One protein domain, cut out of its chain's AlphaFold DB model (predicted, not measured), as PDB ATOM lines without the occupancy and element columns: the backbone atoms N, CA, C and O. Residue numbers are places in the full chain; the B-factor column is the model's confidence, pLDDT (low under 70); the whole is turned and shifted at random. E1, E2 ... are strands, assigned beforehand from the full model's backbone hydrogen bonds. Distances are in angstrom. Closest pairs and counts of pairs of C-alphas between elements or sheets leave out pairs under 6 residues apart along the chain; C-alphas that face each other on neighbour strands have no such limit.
ATOM      1  N   THR A 123     250.606 250.939 140.497       92.31
ATOM      2  CA  THR A 123     252.041 251.028 140.773       92.31
ATOM      3  C   THR A 123     252.756 249.723 140.494       92.31
ATOM      4  O   THR A 123     252.181 248.639 140.534       92.31
ATOM      5  N   THR A 124     254.039 249.867 140.221       91.69
ATOM      6  CA  THR A 124     255.040 248.810 140.107       91.69
ATOM      7  C   THR A 124     256.140 249.082 141.132       91.69
ATOM      8  O   THR A 124     256.161 250.152 141.754       91.69
ATOM      9  N   ALA A 125     257.124 248.189 141.248       88.81
ATOM     10  CA  ALA A 125     258.301 248.452 142.078       88.81
ATOM     11  C   ALA A 125     259.099 249.689 141.613       88.81
ATOM     12  O   ALA A 125     259.844 250.280 142.395       88.81
ATOM     13  N   ARG A 126     258.946 250.092 140.344       86.12
ATOM     14  CA  ARG A 126     259.726 251.161 139.707       86.12
ATOM     15  C   ARG A 126     258.948 252.463 139.488       86.12
ATOM     16  O   ARG A 126     259.531 253.444 139.027       86.12
ATOM     17  N   GLY A 127     257.658 252.511 139.820       82.06
ATOM     18  CA  GLY A 127     256.871 253.743 139.752       82.06
ATOM     19  C   GLY A 127     255.373 253.549 139.529       82.06
ATOM     20  O   GLY A 127     254.885 252.433 139.350       82.06
ATOM     21  N   ALA A 128     254.651 254.670 139.548       78.62
ATOM     22  CA  ALA A 128     253.213 254.736 139.308       78.62
ATOM     23  C   ALA A 128     252.898 255.030 137.837       78.62
ATOM     24  O   ALA A 128     253.566 255.839 137.190       78.62
ATOM     25  N   TRP A 129     251.844 254.405 137.332       75.88
ATOM     26  CA  TRP A 129     251.365 254.546 135.972       75.88
ATOM     27  C   TRP A 129     250.278 255.618 135.867       75.88
ATOM     28  O   TRP A 129     249.430 255.745 136.748       75.88
ATOM     29  N   ARG A 130     250.311 256.412 134.792       72.12
ATOM     30  CA  ARG A 130     249.447 257.588 134.649       72.12
ATOM     31  C   ARG A 130     248.142 257.359 133.905       72.12
ATOM     32  O   ARG A 130     247.161 257.922 134.349       72.12
ATOM     33  N   GLU A 131     248.104 256.617 132.802       77.69
ATOM     34  CA  GLU A 131     246.852 256.481 132.047       77.69
ATOM     35  C   GLU A 131     246.818 255.171 131.242       77.69
ATOM     36  O   GLU A 131     247.704 254.955 130.407       77.69
ATOM     37  N   PRO A 132     245.823 254.302 131.479       77.88
ATOM     38  CA  PRO A 132     245.557 253.128 130.656       77.88
ATOM     39  C   PRO A 132     244.867 253.477 129.336       77.88
ATOM     40  O   PRO A 132     244.105 254.438 129.251       77.88
ATOM     41  N   SER A 133     245.108 252.671 128.295       76.81
ATOM     42  CA  SER A 133     244.493 252.874 126.970       76.81
ATOM     43  C   SER A 133     243.291 251.965 126.706       76.81
ATOM     44  O   SER A 133     242.608 252.112 125.690       76.81
ATOM     45  N   GLY A 134     243.000 251.055 127.641       71.69
ATOM     46  CA  GLY A 134     241.853 250.160 127.568       71.69
ATOM     47  C   GLY A 134     240.516 250.894 127.479       71.69
ATOM     48  O   GLY A 134     240.393 252.079 127.783       71.69
ATOM     49  N   THR A 135     239.482 250.180 127.039       72.00
ATOM     50  CA  THR A 135     238.132 250.730 126.822       72.00
ATOM     51  C   THR A 135     237.136 250.344 127.911       72.00
ATOM     52  O   THR A 135     235.980 250.743 127.832       72.00
ATOM     53  N   TRP A 136     237.559 249.558 128.901       72.12
ATOM     54  CA  TRP A 136     236.682 249.040 129.946       72.12
ATOM     55  C   TRP A 136     236.602 250.012 131.121       72.12
ATOM     56  O   TRP A 136     237.561 250.135 131.879       72.12
ATOM     57  N   ASP A 137     235.473 250.696 131.288       75.38
ATOM     58  CA  ASP A 137     235.247 251.579 132.432       75.38
ATOM     59  C   ASP A 137     235.072 250.768 133.726       75.38
ATOM     60  O   ASP A 137     234.251 249.856 133.803       75.38
ATOM     61  N   VAL A 138     235.862 251.098 134.753       72.31
ATOM     62  CA  VAL A 138     235.826 250.428 136.065       72.31
ATOM     63  C   VAL A 138     234.868 251.151 137.006       72.31
ATOM     64  O   VAL A 138     233.980 250.539 137.591       72.31
ATOM     65  N   ALA A 139     235.048 252.464 137.157       70.12
ATOM     66  CA  ALA A 139     234.167 253.339 137.923       70.12
ATOM     67  C   ALA A 139     234.424 254.804 137.532       70.12
ATOM     68  O   ALA A 139     235.553 255.129 137.156       70.12
ATOM     69  N   PRO A 140     233.456 255.725 137.722       73.00
ATOM     70  CA  PRO A 140     233.625 257.133 137.352       73.00
ATOM     71  C   PRO A 140     234.872 257.810 137.942       73.00
ATOM     72  O   PRO A 140     235.449 258.690 137.318       73.00
ATOM     73  N   HIS A 141     235.295 257.394 139.142       77.44
ATOM     74  CA  HIS A 141     236.452 257.956 139.850       77.44
ATOM     75  C   HIS A 141     237.759 257.170 139.645       77.44
ATOM     76  O   HIS A 141     238.812 257.641 140.064       77.44
ATOM     77  N   LEU A 142     237.698 255.979 139.038       78.62
ATOM     78  CA  LEU A 142     238.867 255.133 138.756       78.62
ATOM     79  C   LEU A 142     239.254 255.154 137.273       78.62
ATOM     80  O   LEU A 142     240.390 254.832 136.933       78.62
ATOM     81  N   GLY A 143     238.325 255.545 136.399       81.25
ATOM     82  CA  GLY A 143     238.529 255.545 134.960       81.25
ATOM     83  C   GLY A 143     238.540 254.130 134.390       81.25
ATOM     84  O   GLY A 143     237.792 253.253 134.835       81.25
ATOM     85  N   LYS A 144     239.378 253.927 133.374       84.69
ATOM     86  CA  LYS A 144     239.415 252.697 132.585       84.69
ATOM     87  C   LYS A 144     240.407 251.686 133.140       84.69
ATOM     88  O   LYS A 144     241.414 252.048 133.746       84.69
ATOM     89  N   ALA A 145     240.129 250.411 132.906       85.62
ATOM     90  CA  ALA A 145     241.073 249.340 133.149       85.62
ATOM     91  C   ALA A 145     242.126 249.309 132.045       85.62
ATOM     92  O   ALA A 145     241.839 249.452 130.856       85.62
ATOM     93  N   ALA A 146     243.346 249.062 132.477       88.75
ATOM     94  CA  ALA A 146     244.468 248.701 131.647       88.75
ATOM     95  C   ALA A 146     244.236 247.420 130.860       88.75
ATOM     96  O   ALA A 146     243.536 246.521 131.326       88.75
ATOM     97  N   THR A 147     244.915 247.290 129.724       89.19
ATOM     98  CA  THR A 147     244.897 246.070 128.911       89.19
ATOM     99  C   THR A 147     246.292 245.561 128.569       89.19
ATOM    100  O   THR A 147     247.280 246.296 128.619       89.19
ATOM    101  N   VAL A 148     246.394 244.282 128.204       88.44
ATOM    102  CA  VAL A 148     247.624 243.711 127.651       88.44
ATOM    103  C   VAL A 148     248.042 244.497 126.416       88.44
ATOM    104  O   VAL A 148     247.320 244.589 125.429       88.44
ATOM    105  N   GLY A 149     249.268 245.008 126.454       88.12
ATOM    106  CA  GLY A 149     249.839 245.854 125.419       88.12
ATOM    107  C   GLY A 149     249.857 247.339 125.731       88.12
ATOM    108  O   GLY A 149     250.575 248.048 125.026       88.12
ATOM    109  N   ASP A 150     249.187 247.773 126.796       89.69
ATOM    110  CA  ASP A 150     249.340 249.124 127.319       89.69
ATOM    111  C   ASP A 150     250.790 249.404 127.731       89.69
ATOM    112  O   ASP A 150     251.519 248.507 128.171       89.69
ATOM    113  N   LEU A 151     251.198 250.664 127.574       89.19
ATOM    114  CA  LEU A 151     252.540 251.138 127.886       89.19
ATOM    115  C   LEU A 151     252.571 251.860 129.233       89.19
ATOM    116  O   LEU A 151     251.784 252.771 129.499       89.19
ATOM    117  N   ILE A 152     253.548 251.494 130.054       86.44
ATOM    118  CA  ILE A 152     253.882 252.139 131.317       86.44
ATOM    119  C   ILE A 152     255.142 252.966 131.103       86.44
ATOM    120  O   ILE A 152     256.184 252.443 130.715       86.44
ATOM    121  N   HIS A 153     255.030 254.266 131.362       85.81
ATOM    122  CA  HIS A 153     256.140 255.211 131.309       85.81
ATOM    123  C   HIS A 153     256.692 255.433 132.715       85.81
ATOM    124  O   HIS A 153     255.968 255.890 133.602       85.81
ATOM    125  N   TYR A 154     257.973 255.142 132.906       84.62
ATOM    126  CA  TYR A 154     258.651 255.317 134.184       84.62
ATOM    127  C   TYR A 154     259.260 256.718 134.327       84.62
ATOM    128  O   TYR A 154     259.524 257.392 133.327       84.62
ATOM    129  N   PRO A 155     259.548 257.169 135.566       81.56
ATOM    130  CA  PRO A 155     260.213 258.452 135.804       81.56
ATOM    131  C   PRO A 155     261.612 258.562 135.181       81.56
ATOM    132  O   PRO A 155     262.046 259.663 134.856       81.56
ATOM    133  N   ASP A 156     262.305 257.433 135.002       83.25
ATOM    134  CA  ASP A 156     263.622 257.357 134.353       83.25
ATOM    135  C   ASP A 156     263.555 257.499 132.815       83.25
ATOM    136  O   ASP A 156     264.584 257.459 132.143       83.25
ATOM    137  N   GLY A 157     262.353 257.678 132.251       86.06
ATOM    138  CA  GLY A 157     262.106 257.789 130.813       86.06
ATOM    139  C   GLY A 157     262.012 256.446 130.086       86.06
ATOM    140  O   GLY A 157     261.691 256.429 128.897       86.06
ATOM    141  N   SER A 158     262.253 255.326 130.773       88.06
ATOM    142  CA  SER A 158     262.040 254.000 130.202       88.06
ATOM    143  C   SER A 158     260.549 253.696 130.046       88.06
ATOM    144  O   SER A 158     259.683 254.288 130.698       88.06
ATOM    145  N   ILE A 159     260.251 252.771 129.137       89.44
ATOM    146  CA  ILE A 159     258.893 252.326 128.838       89.44
ATOM    147  C   ILE A 159     258.870 250.810 128.974       89.44
ATOM    148  O   ILE A 159     259.803 250.138 128.533       89.44
ATOM    149  N   ALA A 160     257.805 250.281 129.560       90.38
ATOM    150  CA  ALA A 160     257.501 248.861 129.520       90.38
ATOM    151  C   ALA A 160     256.072 248.633 129.074       90.38
ATOM    152  O   ALA A 160     255.246 249.543 129.072       90.38
ATOM    153  N   ARG A 161     255.784 247.404 128.686       92.06
ATOM    154  CA  ARG A 161     254.496 247.025 128.130       92.06
ATOM    155  C   ARG A 161     253.890 245.914 128.950       92.06
ATOM    156  O   ARG A 161     254.579 244.953 129.280       92.06
ATOM    157  N   VAL A 162     252.593 246.001 129.205       91.25
ATOM    158  CA  VAL A 162     251.858 244.919 129.860       91.25
ATOM    159  C   VAL A 162     251.845 243.685 128.956       91.25
ATOM    160  O   VAL A 162     251.484 243.770 127.777       91.25
ATOM    161  N   THR A 163     252.242 242.532 129.494       91.00
ATOM    162  CA  THR A 163     252.354 241.270 128.735       91.00
ATOM    163  C   THR A 163     251.381 240.191 129.172       91.00
ATOM    164  O   THR A 163     251.081 239.295 128.379       91.00
ATOM    165  N   THR A 164     250.854 240.295 130.388       88.56
ATOM    166  CA  THR A 164     249.871 239.362 130.932       88.56
ATOM    167  C   THR A 164     248.619 240.102 131.358       88.56
ATOM    168  O   THR A 164     248.684 241.250 131.788       88.56
ATOM    169  N   GLY A 165     247.482 239.432 131.277       83.88
ATOM    170  CA  GLY A 165     246.215 239.978 131.733       83.88
ATOM    171  C   GLY A 165     245.145 238.903 131.762       83.88
ATOM    172  O   GLY A 165     245.416 237.729 131.520       83.88
ATOM    173  N   GLN A 166     243.928 239.315 132.065       77.50
ATOM    174  CA  GLN A 166     242.760 238.464 132.204       77.50
ATOM    175  C   GLN A 166     241.782 238.762 131.061       77.50
ATOM    176  O   GLN A 166     241.257 239.868 130.967       77.50
ATOM    177  N   GLY A 167     241.576 237.802 130.156       64.94
ATOM    178  CA  GLY A 167     240.765 237.968 128.940       64.94
ATOM    179  C   GLY A 167     239.517 237.093 128.928       64.94
ATOM    180  O   GLY A 167     239.548 235.992 129.463       64.94
ATOM    181  N   LEU A 168     238.429 237.561 128.311       59.12
ATOM    182  CA  LEU A 168     237.142 236.862 128.278       59.12
ATOM    183  C   LEU A 168     237.250 235.525 127.535       59.12
ATOM    184  O   LEU A 168     237.650 235.497 126.373       59.12
ATOM    185  N   ALA A 169     236.854 234.428 128.186       52.56
ATOM    186  CA  ALA A 169     236.988 233.077 127.638       52.56
ATOM    187  C   ALA A 169     236.318 232.906 126.257       52.56
ATOM    188  O   ALA A 169     236.849 232.178 125.417       52.56
ATOM    189  N   ASP A 170     235.210 233.610 126.005       49.53
ATOM    190  CA  ASP A 170     234.422 233.515 124.767       49.53
ATOM    191  C   ASP A 170     234.466 234.803 123.914       49.53
ATOM    192  O   ASP A 170     233.696 234.957 122.968       49.53
ATOM    193  N   GLY A 171     235.378 235.733 124.228       54.72
ATOM    194  CA  GLY A 171     235.561 236.990 123.499       54.72
ATOM    195  C   GLY A 171     236.984 237.127 122.962       54.72
ATOM    196  O   GLY A 171     237.791 237.774 123.621       54.72
ATOM    197  N   PRO A 172     237.325 236.564 121.787       56.00
ATOM    198  CA  PRO A 172     238.680 236.671 121.234       56.00
ATOM    199  C   PRO A 172     239.086 238.122 120.925       56.00
ATOM    200  O   PRO A 172     240.265 238.452 121.005       56.00
ATOM    201  N   ASP A 173     238.110 238.991 120.644       63.62
ATOM    202  CA  ASP A 173     238.321 240.424 120.402       63.62
ATOM    203  C   ASP A 173     238.425 241.241 121.702       63.62
ATOM    204  O   ASP A 173     238.674 242.448 121.680       63.62
ATOM    205  N   PHE A 174     238.218 240.601 122.856       67.00
ATOM    206  CA  PHE A 174     238.321 241.254 124.149       67.00
ATOM    207  C   PHE A 174     239.789 241.405 124.547       67.00
ATOM    208  O   PHE A 174     240.471 240.425 124.860       67.00
ATOM    209  N   ALA A 175     240.272 242.648 124.580       75.19
ATOM    210  CA  ALA A 175     241.609 242.948 125.075       75.19
ATOM    211  C   ALA A 175     241.729 242.509 126.551       75.19
ATOM    212  O   ALA A 175     240.970 243.005 127.387       75.19
ATOM    213  N   PRO A 176     242.655 241.593 126.903       83.25
ATOM    214  CA  PRO A 176     242.771 241.110 128.273       83.25
ATOM    215  C   PRO A 176     243.088 242.257 129.221       83.25
ATOM    216  O   PRO A 176     244.014 243.025 128.961       83.25
ATOM    217  N   LEU A 177     242.356 242.354 130.326       85.62
ATOM    218  CA  LEU A 177     242.529 243.410 131.313       85.62
ATOM    219  C   LEU A 177     243.760 243.135 132.177       85.62
ATOM    220  O   LEU A 177     243.950 242.022 132.668       85.62
ATOM    221  N   ALA A 178     244.589 244.147 132.401       88.81
ATOM    222  CA  ALA A 178     245.686 244.042 133.350       88.81
ATOM    223  C   ALA A 178     245.158 244.153 134.788       88.81
ATOM    224  O   ALA A 178     244.163 244.823 135.072       88.81
ATOM    225  N   PHE A 179     245.849 243.504 135.714       88.19
ATOM    226  CA  PHE A 179     245.489 243.431 137.128       88.19
ATOM    227  C   PHE A 179     246.746 243.458 138.007       88.19
ATOM    228  O   PHE A 179     247.862 243.300 137.511       88.19
ATOM    229  N   VAL A 180     246.585 243.655 139.315       89.62
ATOM    230  CA  VAL A 180     247.692 243.549 140.279       89.62
ATOM    231  C   VAL A 180     248.278 242.135 140.238       89.62
ATOM    232  O   VAL A 180     247.592 241.169 140.559       89.62
ATOM    233  N   GLY A 181     249.544 242.024 139.846       89.38
ATOM    234  CA  GLY A 181     250.246 240.779 139.535       89.38
ATOM    235  C   GLY A 181     250.551 240.599 138.045       89.38
ATOM    236  O   GLY A 181     251.264 239.670 137.692       89.38
ATOM    237  N   SER A 182     250.044 241.471 137.167       90.88
ATOM    238  CA  SER A 182     250.376 241.417 135.741       90.88
ATOM    239  C   SER A 182     251.836 241.791 135.481       90.88
ATOM    240  O   SER A 182     252.335 242.786 136.010       90.88
ATOM    241  N   GLU A 183     252.492 241.008 134.632       93.81
ATOM    242  CA  GLU A 183     253.895 241.153 134.260       93.81
ATOM    243  C   GLU A 183     254.079 242.114 133.084       93.81
ATOM    244  O   GLU A 183     253.251 242.219 132.163       93.81
ATOM    245  N   LEU A 184     255.227 242.782 133.090       92.62
ATOM    246  CA  LEU A 184     255.667 243.698 132.051       92.62
ATOM    247  C   LEU A 184     256.857 243.107 131.280       92.62
ATOM    248  O   LEU A 184     257.623 242.306 131.813       92.62
ATOM    249  N   ASP A 185     257.061 243.522 130.028       93.38
ATOM    250  CA  ASP A 185     258.137 242.974 129.177       93.38
ATOM    251  C   ASP A 185     259.566 243.314 129.630       93.38
ATOM    252  O   ASP A 185     260.527 242.726 129.135       93.38
ATOM    253  N   ASN A 186     259.720 244.214 130.600       91.19
ATOM    254  CA  ASN A 186     260.990 244.522 131.255       91.19
ATOM    255  C   ASN A 186     261.237 243.697 132.539       91.19
ATOM    256  O   ASN A 186     262.212 243.969 133.241       91.19
ATOM    257  N   GLY A 187     260.365 242.734 132.862       91.44
ATOM    258  CA  GLY A 187     260.450 241.889 134.058       91.44
ATOM    259  C   GLY A 187     259.899 242.516 135.344       91.44
ATOM    260  O   GLY A 187     260.017 241.912 136.406       91.44
ATOM    261  N   ASP A 188     259.321 243.714 135.277       93.50
ATOM    262  CA  ASP A 188     258.616 244.341 136.397       93.50
ATOM    263  C   ASP A 188     257.162 243.836 136.477       93.50
ATOM    264  O   ASP A 188     256.666 243.126 135.597       93.50
ATOM    265  N   THR A 189     256.462 244.160 137.558       93.94
ATOM    266  CA  THR A 189     255.111 243.658 137.833       93.94
ATOM    267  C   THR A 189     254.253 244.761 138.429       93.94
ATOM    268  O   THR A 189     254.723 245.565 139.232       93.94
ATOM    269  N   ILE A 190     252.971 244.795 138.065       91.81
ATOM    270  CA  ILE A 190     252.003 245.685 138.712       91.81
ATOM    271  C   ILE A 190     251.781 245.192 140.146       91.81
ATOM    272  O   ILE A 190     251.227 244.119 140.358       91.81
ATOM    273  N   THR A 191     252.204 245.965 141.139       92.75
ATOM    274  CA  THR A 191     252.187 245.589 142.560       92.75
ATOM    275  C   THR A 191     251.000 246.152 143.333       92.75
ATOM    276  O   THR A 191     250.587 245.557 144.326       92.75
ATOM    277  N   ASP A 192     250.430 247.278 142.901       91.69
ATOM    278  CA  ASP A 192     249.231 247.846 143.525       91.69
ATOM    279  C   ASP A 192     248.362 248.592 142.507       91.69
ATOM    280  O   ASP A 192     248.809 248.943 141.418       91.69
ATOM    281  N   SER A 193     247.100 248.829 142.858       90.88
ATOM    282  CA  SER A 193     246.143 249.574 142.037       90.88
ATOM    283  C   SER A 193     245.219 250.392 142.928       90.88
ATOM    284  O   SER A 193     244.870 249.886 143.993       90.88
ATOM    285  N   PRO A 194     244.795 251.613 142.540       88.44
ATOM    286  CA  PRO A 194     243.724 252.380 143.190       88.44
ATOM    287  C   PRO A 194     242.382 251.640 143.286       88.44
ATOM    288  O   PRO A 194     241.629 251.859 144.233       88.44
ATOM    289  N   GLU A 195     242.119 250.700 142.384       85.50
ATOM    290  CA  GLU A 195     240.985 249.784 142.488       85.50
ATOM    291  C   GLU A 195     241.127 248.908 143.754       85.50
ATOM    292  O   GLU A 195     242.184 248.326 144.014       85.50
ATOM    293  N   ARG A 196     240.092 248.878 144.605       82.94
ATOM    294  CA  ARG A 196     240.110 248.180 145.909       82.94
ATOM    295  C   ARG A 196     239.103 247.037 146.014       82.94
ATOM    296  O   ARG A 196     239.230 246.238 146.935       82.94
ATOM    297  N   GLN A 197     238.108 246.986 145.136       71.38
ATOM    298  CA  GLN A 197     236.945 246.111 145.274       71.38
ATOM    299  C   GLN A 197     237.137 244.761 144.577       71.38
ATOM    300  O   GLN A 197     236.426 243.814 144.897       71.38
ATOM    301  N   GLY A 198     238.089 244.645 143.645       68.38
ATOM    302  CA  GLY A 198     238.273 243.425 142.869       68.38
ATOM    303  C   GLY A 198     237.048 243.151 142.000       68.38
ATOM    304  O   GLY A 198     236.386 242.121 142.115       68.38
ATOM    305  N   VAL A 199     236.689 244.108 141.147       62.84
ATOM    306  CA  VAL A 199     235.484 244.003 140.307       62.84
ATOM    307  C   VAL A 199     235.532 242.857 139.278       62.84
ATOM    308  O   VAL A 199     234.480 242.459 138.784       62.84
ATOM    309  N   ALA A 200     236.707 242.287 138.980       55.88
ATOM    310  CA  ALA A 200     236.886 241.222 137.987       55.88
ATOM    311  C   ALA A 200     237.128 239.833 138.616       55.88
ATOM    312  O   ALA A 200     237.850 239.697 139.607       55.88
ATOM    313  N   SER A 201     236.549 238.787 138.009       54.97
ATOM    314  CA  SER A 201     236.694 237.381 138.422       54.97
ATOM    315  C   SER A 201     237.406 236.505 137.389       54.97
ATOM    316  O   SER A 201     237.322 236.722 136.180       54.97
ATOM    317  N   SER A 202     238.061 235.474 137.929       50.41
ATOM    318  CA  SER A 202     239.047 234.571 137.329       50.41
ATOM    319  C   SER A 202     238.501 233.481 136.385       50.41
ATOM    320  O   SER A 202     239.315 232.725 135.854       50.41
ATOM    321  N   VAL A 203     237.184 233.314 136.188       42.69
ATOM    322  CA  VAL A 203     236.662 232.276 135.253       42.69
ATOM    323  C   VAL A 203     235.911 232.835 134.057       42.69
ATOM    324  O   VAL A 203     236.001 232.262 132.974       42.69
ATOM    325  N   VAL A 204     235.304 234.016 134.179       47.09
ATOM    326  CA  VAL A 204     234.937 234.798 132.990       47.09
ATOM    327  C   VAL A 204     236.213 235.172 132.229       47.09
ATOM    328  O   VAL A 204     236.249 235.104 131.000       47.09
ATOM    329  N   LEU A 205     237.284 235.490 132.964       49.69
ATOM    330  CA  LEU A 205     238.560 235.892 132.403       49.69
ATOM    331  C   LEU A 205     239.643 234.819 132.609       49.69
ATOM    332  O   LEU A 205     240.030 234.531 133.734       49.69
ATOM    333  N   SER A 206     240.181 234.249 131.532       54.31
ATOM    334  CA  SER A 206     241.370 233.385 131.596       54.31
ATOM    335  C   SER A 206     242.637 234.238 131.663       54.31
ATOM    336  O   SER A 206     242.718 235.270 130.994       54.31
ATOM    337  N   VAL A 207     243.652 233.810 132.422       58.69
ATOM    338  CA  VAL A 207     244.974 234.453 132.353       58.69
ATOM    339  C   VAL A 207     245.572 234.175 130.976       58.69
ATOM    340  O   VAL A 207     245.760 233.021 130.592       58.69
ATOM    341  N   VAL A 208     245.866 235.237 130.233       60.16
ATOM    342  CA  VAL A 208     246.482 235.167 128.909       60.16
ATOM    343  C   VAL A 208     247.849 235.834 128.955       60.16
ATOM    344  O   VAL A 208     248.021 236.895 129.557       60.16
ATOM    345  N   THR A 209     248.818 235.215 128.284       63.22
ATOM    346  CA  THR A 209     250.129 235.812 128.027       63.22
ATOM    347  C   THR A 209     250.202 236.219 126.563       63.22
ATOM    348  O   THR A 209     249.687 235.535 125.681       63.22
ATOM    349  N   ARG A 210     250.848 237.342 126.254       57.78
ATOM    350  CA  ARG A 210     250.896 237.845 124.873       57.78
ATOM    351  C   ARG A 210     251.599 236.889 123.891       57.78
ATOM    352  O   ARG A 210     251.356 236.978 122.692       57.78
ATOM    353  N   SER A 211     252.408 235.945 124.377       50.38
ATOM    354  CA  SER A 211     252.998 234.874 123.556       50.38
ATOM    355  C   SER A 211     251.966 233.879 123.014       50.38
ATOM    356  O   SER A 211     252.243 233.215 122.019       50.38
ATOM    357  N   SER A 212     250.786 233.775 123.637       44.19
ATOM    358  CA  SER A 212     249.713 232.860 123.229       44.19
ATOM    359  C   SER A 212     248.612 233.516 122.387       44.19
ATOM    360  O   SER A 212     247.615 232.858 122.100       44.19
ATOM    361  N   MET A 213     248.752 234.788 121.993       41.25
ATOM    362  CA  MET A 213     247.780 235.451 121.117       41.25
ATOM    363  C   MET A 213     248.195 235.338 119.641       41.25
ATOM    364  O   MET A 213     249.323 235.715 119.309       41.25
TER     365      MET A 213
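Overview. This is residues 123 to 213 of the 215 residues of an uncharacterized protein of Burkholderia sp. MSh2 (UniProt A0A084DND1). With little regular structure, this domain is mostly loops beside two antiparallel strand pairs end to end, hairpin E2-E3 and E4 with E6. Six named strands, E1 to E6, hold 22 of the 91 printed residues; the class is all strand, with no named helix. It is compact, radius of gyration of the C-alphas 12.5 A, spanning 39 by 32 by 18 A.

Arrangement. E1, residues 137 to 139, and E5, residues 190 to 192, pair with no named strand. E2, residues 151 to 153, and E3, residues 159 to 161, form a hairpin; N 152 and O 160, 2.8 A apart, are within hydrogen-bond range. E3 runs on into E4, residues 164 to 168, at 38 degrees. E6, residues 205 to 209, is antiparallel to E4; N 206 to O 167 is 2.8 A.

Along the chain. E1 begins at C-alpha 137 (235.247, 251.579, 132.432); E6, 12.4 A long, ends at C-alpha 209 (250.129, 235.812, 128.027).

Size, cuts and confidence. Links E1-E2, E4-E5 and E5-E6 are long. pLDDT is under 70 at residues 167 to 174 and 198 to 213.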